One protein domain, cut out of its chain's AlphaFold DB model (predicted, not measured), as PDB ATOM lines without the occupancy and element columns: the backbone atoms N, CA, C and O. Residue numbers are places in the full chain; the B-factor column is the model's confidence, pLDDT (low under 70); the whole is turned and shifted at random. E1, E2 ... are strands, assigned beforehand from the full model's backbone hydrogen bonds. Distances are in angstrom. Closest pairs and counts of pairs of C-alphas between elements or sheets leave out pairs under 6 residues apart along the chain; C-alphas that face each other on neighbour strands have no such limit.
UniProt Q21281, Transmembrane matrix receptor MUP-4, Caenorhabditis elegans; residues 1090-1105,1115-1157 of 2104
ATOM      1  N   ILE A1090      18.473   6.788  13.308       80.16
ATOM      2  CA  ILE A1090      18.385   8.256  13.342       80.16
ATOM      3  C   ILE A1090      17.692   8.739  12.065       80.16
ATOM      4  O   ILE A1090      18.149   8.404  10.971       80.16
ATOM      5  N   ASP A1091      16.629   9.522  12.229       76.03
ATOM      6  CA  ASP A1091      15.758  10.042  11.165       76.03
ATOM      7  C   ASP A1091      16.328  11.326  10.539       76.03
ATOM      8  O   ASP A1091      17.101  12.048  11.177       76.03
ATOM      9  N   LEU A1092      15.962  11.605   9.289       65.18
ATOM     10  CA  LEU A1092      16.370  12.765   8.492       65.18
ATOM     11  C   LEU A1092      15.198  13.188   7.593       65.18
ATOM     12  O   LEU A1092      14.422  12.341   7.168       65.18
ATOM     13  N   ASP A1093      15.154  14.461   7.187       59.54
ATOM     14  CA  ASP A1093      14.092  15.055   6.344       59.54
ATOM     15  C   ASP A1093      13.822  14.342   4.987       59.54
ATOM     16  O   ASP A1093      12.881  14.704   4.281       59.54
ATOM     17  N   ASP A1094      14.671  13.380   4.595       54.98
ATOM     18  CA  ASP A1094      14.576  12.541   3.387       54.98
ATOM     19  C   ASP A1094      15.340  11.191   3.589       54.98
ATOM     20  O   ASP A1094      16.131  10.774   2.737       54.98
ATOM     21  N   GLY A1095      15.209  10.531   4.759       73.38
ATOM     22  CA  GLY A1095      15.755   9.175   5.017       73.38
ATOM     23  C   GLY A1095      16.263   8.885   6.448       73.38
ATOM     24  O   GLY A1095      15.865   9.539   7.399       73.38
ATOM     25  N   TYR A1096      17.169   7.904   6.628       84.52
ATOM     26  CA  TYR A1096      17.691   7.498   7.957       84.52
ATOM     27  C   TYR A1096      19.171   7.029   7.969       84.52
ATOM     28  O   TYR A1096      19.765   6.740   6.926       84.52
ATOM     29  N   THR A1097      19.779   6.907   9.162       82.96
ATOM     30  CA  THR A1097      21.150   6.382   9.401       82.96
ATOM     31  C   THR A1097      21.310   5.657  10.764       82.96
ATOM     32  O   THR A1097      20.358   5.631  11.537       82.96
ATOM     33  N   CYS A1098      22.459   5.014  11.067       86.10
ATOM     34  CA  CYS A1098      22.590   4.027  12.173       86.10
ATOM     35  C   CYS A1098      23.953   4.017  12.942       86.10
ATOM     36  O   CYS A1098      24.987   4.319  12.343       86.10
ATOM     37  N   LYS A1099      23.984   3.617  14.242       79.76
ATOM     38  CA  LYS A1099      25.195   3.558  15.136       79.76
ATOM     39  C   LYS A1099      24.982   2.771  16.476       79.76
ATOM     40  O   LYS A1099      24.015   3.072  17.157       79.76
ATOM     41  N   CYS A1100      25.842   1.828  16.936       76.16
ATOM     42  CA  CYS A1100      25.750   1.199  18.311       76.16
ATOM     43  C   CYS A1100      26.383   2.098  19.414       76.16
ATOM     44  O   CYS A1100      27.204   2.968  19.098       76.16
ATOM     45  N   PRO A1101      26.060   1.830  20.701       71.68
ATOM     46  CA  PRO A1101      26.734   2.336  21.912       71.68
ATOM     47  C   PRO A1101      28.272   2.220  21.976       71.68
ATOM     48  O   PRO A1101      28.933   1.638  21.118       71.68
ATOM     49  N   LEU A1102      28.837   2.778  23.051       60.23
ATOM     50  CA  LEU A1102      30.247   2.672  23.456       60.23
ATOM     51  C   LEU A1102      30.545   1.315  24.142       60.23
ATOM     52  O   LEU A1102      29.627   0.544  24.399       60.23
ATOM     53  N   GLY A1103      31.827   1.003  24.395       63.09
ATOM     54  CA  GLY A1103      32.268  -0.302  24.937       63.09
ATOM     55  C   GLY A1103      32.312  -1.439  23.899       63.09
ATOM     56  O   GLY A1103      32.127  -2.607  24.233       63.09
ATOM     57  N   SER A1104      32.439  -1.092  22.610       68.53
ATOM     58  CA  SER A1104      31.783  -1.877  21.559       68.53
ATOM     59  C   SER A1104      32.508  -1.842  20.174       68.53
ATOM     60  O   SER A1104      32.883  -0.777  19.670       68.53
ATOM     61  N   LYS A1105      32.785  -3.051  19.645       64.20
ATOM     62  CA  LYS A1105      33.512  -3.552  18.441       64.20
ATOM     63  C   LYS A1105      32.870  -3.565  17.027       64.20
ATOM     64  O   LYS A1105      32.372  -4.627  16.656       64.20
ATOM     65  N   GLY A1115      26.441   1.017  11.699       82.41
ATOM     66  CA  GLY A1115      25.264   0.273  12.128       82.41
ATOM     67  C   GLY A1115      25.074  -1.080  11.433       82.41
ATOM     68  O   GLY A1115      23.925  -1.278  11.071       82.41
ATOM     69  N   ARG A1116      26.090  -1.929  11.129       84.00
ATOM     70  CA  ARG A1116      25.931  -3.224  10.375       84.00
ATOM     71  C   ARG A1116      26.730  -4.541  10.768       84.00
ATOM     72  O   ARG A1116      26.478  -5.567  10.135       84.00
ATOM     73  N   SER A1117      27.696  -4.629  11.715       71.79
ATOM     74  CA  SER A1117      28.026  -5.868  12.520       71.79
ATOM     75  C   SER A1117      28.697  -5.683  13.939       71.79
ATOM     76  O   SER A1117      29.771  -5.089  14.017       71.79
ATOM     77  N   CYS A1118      28.038  -6.085  15.070       74.52
ATOM     78  CA  CYS A1118      28.192  -5.498  16.457       74.52
ATOM     79  C   CYS A1118      28.800  -6.548  17.443       74.52
ATOM     80  O   CYS A1118      28.250  -7.644  17.545       74.52
ATOM     81  N   LYS A1119      29.885  -6.250  18.194       52.54
ATOM     82  CA  LYS A1119      30.550  -7.161  19.172       52.54
ATOM     83  C   LYS A1119      31.086  -6.487  20.467       52.54
ATOM     84  O   LYS A1119      31.807  -5.503  20.373       52.54
ATOM     85  N   GLY A1120      30.785  -7.008  21.666       54.01
ATOM     86  CA  GLY A1120      31.099  -6.369  22.972       54.01
ATOM     87  C   GLY A1120      32.399  -6.787  23.700       54.01
ATOM     88  O   GLY A1120      33.165  -7.610  23.196       54.01
ATOM     89  N   LEU A1121      32.604  -6.210  24.896       46.02
ATOM     90  CA  LEU A1121      33.690  -6.455  25.875       46.02
ATOM     91  C   LEU A1121      33.105  -6.826  27.266       46.02
ATOM     92  O   LEU A1121      31.886  -6.812  27.427       46.02
ATOM     93  N   VAL A1122      33.950  -7.195  28.241       53.77
ATOM     94  CA  VAL A1122      33.564  -7.705  29.583       53.77
ATOM     95  C   VAL A1122      34.002  -6.729  30.687       53.77
ATOM     96  O   VAL A1122      34.941  -5.972  30.471       53.77
ATOM     97  N   ASN A1123      33.300  -6.751  31.825       64.56
ATOM     98  CA  ASN A1123      33.460  -5.879  32.995       64.56
ATOM     99  C   ASN A1123      33.555  -6.748  34.266       64.56
ATOM    100  O   ASN A1123      32.704  -7.622  34.468       64.56
ATOM    101  N   GLU A1124      34.560  -6.533  35.118       73.70
ATOM    102  CA  GLU A1124      34.781  -7.338  36.335       73.70
ATOM    103  C   GLU A1124      34.032  -6.804  37.573       73.70
ATOM    104  O   GLU A1124      33.783  -7.549  38.528       73.70
ATOM    105  N   CYS A1125      33.631  -5.530  37.574       75.93
ATOM    106  CA  CYS A1125      32.922  -4.918  38.702       75.93
ATOM    107  C   CYS A1125      31.479  -5.424  38.869       75.93
ATOM    108  O   CYS A1125      31.019  -5.596  39.998       75.93
ATOM    109  N   ASN A1126      30.790  -5.741  37.770       65.98
ATOM    110  CA  ASN A1126      29.426  -6.285  37.777       65.98
ATOM    111  C   ASN A1126      29.340  -7.744  38.270       65.98
ATOM    112  O   ASN A1126      28.244  -8.298  38.351       65.98
ATOM    113  N   ILE A1127      30.469  -8.390  38.589       67.28
ATOM    114  CA  ILE A1127      30.531  -9.793  39.012       67.28
ATOM    115  C   ILE A1127      31.235  -9.869  40.384       67.28
ATOM    116  O   ILE A1127      32.461  -9.982  40.434       67.28
ATOM    117  N   PRO A1128      30.495  -9.845  41.515       62.91
ATOM    118  CA  PRO A1128      31.062  -9.668  42.864       62.91
ATOM    119  C   PRO A1128      32.053 -10.733  43.363       62.91
ATOM    120  O   PRO A1128      32.624 -10.566  44.431       62.91
ATOM    121  N   HIS A1129      32.248 -11.835  42.632       70.51
ATOM    122  CA  HIS A1129      33.252 -12.860  42.948       70.51
ATOM    123  C   HIS A1129      34.522 -12.771  42.078       70.51
ATOM    124  O   HIS A1129      35.451 -13.553  42.281       70.51
ATOM    125  N   LEU A1130      34.564 -11.858  41.100       71.60
ATOM    126  CA  LEU A1130      35.771 -11.526  40.333       71.60
ATOM    127  C   LEU A1130      36.515 -10.317  40.918       71.60
ATOM    128  O   LEU A1130      37.716 -10.182  40.680       71.60
ATOM    129  N   ASN A1131      35.836  -9.487  41.719       73.98
ATOM    130  CA  ASN A1131      36.444  -8.389  42.465       73.98
ATOM    131  C   ASN A1131      36.484  -8.636  43.985       73.98
ATOM    132  O   ASN A1131      35.792  -9.506  44.504       73.98
ATOM    133  N   ASN A1132      37.349  -7.899  44.691       79.49
ATOM    134  CA  ASN A1132      37.548  -7.992  46.145       79.49
ATOM    135  C   ASN A1132      37.276  -6.663  46.878       79.49
ATOM    136  O   ASN A1132      37.817  -6.430  47.962       79.49
ATOM    137  N   CYS A1133      36.483  -5.772  46.277       81.56
ATOM    138  CA  CYS A1133      36.197  -4.459  46.847       81.56
ATOM    139  C   CYS A1133      35.298  -4.558  48.090       81.56
ATOM    140  O   CYS A1133      34.413  -5.410  48.179       81.56
ATOM    141  N   SER A1134      35.477  -3.635  49.036       76.14
ATOM    142  CA  SER A1134      34.562  -3.465  50.166       76.14
ATOM    143  C   SER A1134      33.158  -3.085  49.683       76.14
ATOM    144  O   SER A1134      33.009  -2.333  48.721       76.14
ATOM    145  N   HIS A1135      32.111  -3.485  50.407       75.77
ATOM    146  CA  HIS A1135      30.741  -3.020  50.141       75.77
ATOM    147  C   HIS A1135      30.611  -1.480  50.241       75.77
ATOM    148  O   HIS A1135      29.816  -0.845  49.540       75.77
ATOM    149  N   PHE A1136      31.452  -0.851  51.068       78.05
ATOM    150  CA  PHE A1136      31.548   0.607  51.212       78.05
ATOM    151  C   PHE A1136      32.574   1.250  50.258       78.05
ATOM    152  O   PHE A1136      32.861   2.442  50.360       78.05
ATOM    153  N   ALA A1137      33.084   0.489  49.288       78.65
ATOM    154  CA  ALA A1137      33.885   0.979  48.176       78.65
ATOM    155  C   ALA A1137      33.086   1.027  46.865       78.65
ATOM    156  O   ALA A1137      32.031   0.410  46.703       78.65
ATOM    157  N   THR A1138      33.617   1.797  45.928       80.59
ATOM    158  CA  THR A1138      33.258   1.839  44.516       80.59
ATOM    159  C   THR A1138      34.282   1.001  43.755       80.59
ATOM    160  O   THR A1138      35.485   1.257  43.849       80.59
ATOM    161  N   CYS A1139      33.809   0.009  43.002       82.28
ATOM    162  CA  CYS A1139      34.621  -0.711  42.022       82.28
ATOM    163  C   CYS A1139      34.663   0.092  40.714       82.28
ATOM    164  O   CYS A1139      33.634   0.605  40.269       82.28
ATOM    165  N   ILE A1140      35.846   0.220  40.117       80.61
ATOM    166  CA  ILE A1140      36.097   0.945  38.869       80.61
ATOM    167  C   ILE A1140      36.691  -0.034  37.856       80.61
ATOM    168  O   ILE A1140      37.746  -0.617  38.091       80.61
ATOM    169  N   ASP A1141      36.004  -0.195  36.732       73.11
ATOM    170  CA  ASP A1141      36.351  -1.106  35.639       73.11
ATOM    171  C   ASP A1141      37.372  -0.459  34.680       73.11
ATOM    172  O   ASP A1141      37.284   0.739  34.390       73.11
ATOM    173  N   LEU A1142      38.352  -1.227  34.198       64.26
ATOM    174  CA  LEU A1142      39.454  -0.772  33.337       64.26
ATOM    175  C   LEU A1142      39.544  -1.639  32.067       64.26
ATOM    176  O   LEU A1142      39.011  -2.739  32.010       64.26
ATOM    177  N   GLU A1143      40.271  -1.180  31.038       56.26
ATOM    178  CA  GLU A1143      40.427  -1.941  29.775       56.26
ATOM    179  C   GLU A1143      41.104  -3.324  29.956       56.26
ATOM    180  O   GLU A1143      40.978  -4.177  29.079       56.26
ATOM    181  N   GLU A1144      41.794  -3.547  31.084       56.58
ATOM    182  CA  GLU A1144      42.237  -4.856  31.592       56.58
ATOM    183  C   GLU A1144      42.173  -4.840  33.146       56.58
ATOM    184  O   GLU A1144      43.105  -4.351  33.789       56.58
ATOM    185  N   GLY A1145      41.104  -5.365  33.765       71.95
ATOM    186  CA  GLY A1145      40.961  -5.493  35.229       71.95
ATOM    187  C   GLY A1145      40.149  -4.385  35.921       71.95
ATOM    188  O   GLY A1145      39.482  -3.582  35.277       71.95
ATOM    189  N   TYR A1146      40.226  -4.312  37.257       82.85
ATOM    190  CA  TYR A1146      39.474  -3.358  38.090       82.85
ATOM    191  C   TYR A1146      40.332  -2.689  39.184       82.85
ATOM    192  O   TYR A1146      41.423  -3.150  39.522       82.85
ATOM    193  N   GLU A1147      39.808  -1.611  39.769       79.88
ATOM    194  CA  GLU A1147      40.376  -0.855  40.894       79.88
ATOM    195  C   GLU A1147      39.286  -0.569  41.949       79.88
ATOM    196  O   GLU A1147      38.171  -0.192  41.598       79.88
ATOM    197  N   CYS A1148      39.590  -0.709  43.244       84.67
ATOM    198  CA  CYS A1148      38.657  -0.418  44.341       84.67
ATOM    199  C   CYS A1148      39.013   0.914  45.030       84.67
ATOM    200  O   CYS A1148      40.188   1.195  45.263       84.67
ATOM    201  N   LYS A1149      38.012   1.728  45.401       73.95
ATOM    202  CA  LYS A1149      38.198   2.972  46.185       73.95
ATOM    203  C   LYS A1149      37.059   3.180  47.181       73.95
ATOM    204  O   LYS A1149      35.908   3.045  46.786       73.95
ATOM    205  N   CYS A1150      37.340   3.529  48.438       77.84
ATOM    206  CA  CYS A1150      36.284   3.833  49.414       77.84
ATOM    207  C   CYS A1150      35.367   4.985  48.944       77.84
ATOM    208  O   CYS A1150      35.805   5.887  48.225       77.84
ATOM    209  N   LYS A1151      34.078   4.924  49.303       71.74
ATOM    210  CA  LYS A1151      33.089   5.988  49.032       71.74
ATOM    211  C   LYS A1151      33.422   7.245  49.867       71.74
ATOM    212  O   LYS A1151      34.085   7.085  50.886       71.74
ATOM    213  N   PRO A1152      32.987   8.464  49.478       71.59
ATOM    214  CA  PRO A1152      33.468   9.719  50.079       71.59
ATOM    215  C   PRO A1152      33.398   9.774  51.612       71.59
ATOM    216  O   PRO A1152      34.388  10.120  52.244       71.59
ATOM    217  N   GLU A1153      32.290   9.314  52.198       58.68
ATOM    218  CA  GLU A1153      32.082   9.238  53.654       58.68
ATOM    219  C   GLU A1153      32.956   8.187  54.384       58.68
ATOM    220  O   GLU A1153      32.707   7.895  55.550       58.68
ATOM    221  N   TYR A1154      33.906   7.517  53.718       64.92
ATOM    222  CA  TYR A1154      34.632   6.367  54.271       64.92
ATOM    223  C   TYR A1154      36.150   6.449  54.037       64.92
ATOM    224  O   TYR A1154      36.634   6.427  52.904       64.92
ATOM    225  N   HIS A1155      36.918   6.436  55.127       62.85
ATOM    226  CA  HIS A1155      38.376   6.357  55.122       62.85
ATOM    227  C   HIS A1155      38.883   4.926  54.889       62.85
ATOM    228  O   HIS A1155      38.224   3.948  55.248       62.85
ATOM    229  N   ASP A1156      40.080   4.800  54.321       71.96
ATOM    230  CA  ASP A1156      40.679   3.529  53.912       71.96
ATOM    231  C   ASP A1156      41.672   3.010  54.964       71.96
ATOM    232  O   ASP A1156      42.727   3.604  55.190       71.96
ATOM    233  N   GLN A1157      41.346   1.892  55.618       72.32
ATOM    234  CA  GLN A1157      42.194   1.302  56.661       72.32
ATOM    235  C   GLN A1157      43.396   0.526  56.101       72.32
ATOM    236  O   GLN A1157      44.313   0.201  56.861       72.32
TER     237      GLN A1157
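AT A GLANCE: This is residues 1090 to 1105 and 1115 to 1157 of the 2104 residues of the protein "Transmembrane matrix receptor MUP-4" of Caenorhabditis elegans (UniProt Q21281). Two antiparallel strand hairpins are strung out along a rod: the smaller, E1 and E2, at one end, where residues 1091 to 1096 stick out, and the larger, E4 and E5, well separated from it, with short E6 and Gln 1157 beyond it toward the other end. Short E3 and the long unnamed stretch 1121 to 1136 come between the hairpins along the chain, and short E6 follows the larger one. The printed part has 59 residues, with no named helix and six strands in the order E1 to E6; it is all strand by class, though under half of its residues, 26, are in named elements. It is extended, with a radius of gyration of the C-alphas of 18.4 A and spans of 61 by 24 by 15 A.

HOW THE PARTS SIT: Look first at E4, residues 1137 to 1142, and E5, residues 1145 to 1150, an antiparallel hairpin at 155 degrees; N 1138 and O 1149 are 2.7 A apart, within hydrogen-bond range. E6, residues 1154 to 1156, comes closest to E5 at the C-alphas of Cys 1150 and Asp 1156, 6.3 A. E4 and E6 are apart, but only just, at 8.2 A. In E3, residues 1118 to 1120, find 1119 to 1120 paired antiparallel with residues 1104 to 1105; E3 pairs with no named strand. E1, residues 1090 to 1092, and E2, residues 1095 to 1099, form the other antiparallel hairpin, with N 1090 and O 1097 2.8 A apart, within hydrogen-bond range. E2 and E4 are apart.

IN THESE COORDINATES: Find C-alpha 1137 at (33.885, 0.979, 48.176); E4 runs 15.9 A from there, and E5 returns over 17.6 A. E1 begins at (18.385, 8.256, 13.342) and E2 runs 14.9 A. E6 ends at (40.679, 3.529, 53.912).

THE WHOLE: The farthest C-alphas, of Asp 1094 and Gln 1157, are 61.1 A apart. Residues 1106 to 1114 are not printed, leaving 11.1 A between C-alphas 1105 and 1115. The link E3 to E4 is long. The mean pLDDT of the printed part is 71.2, with 21 residues under 70, among them 1119 to 1123.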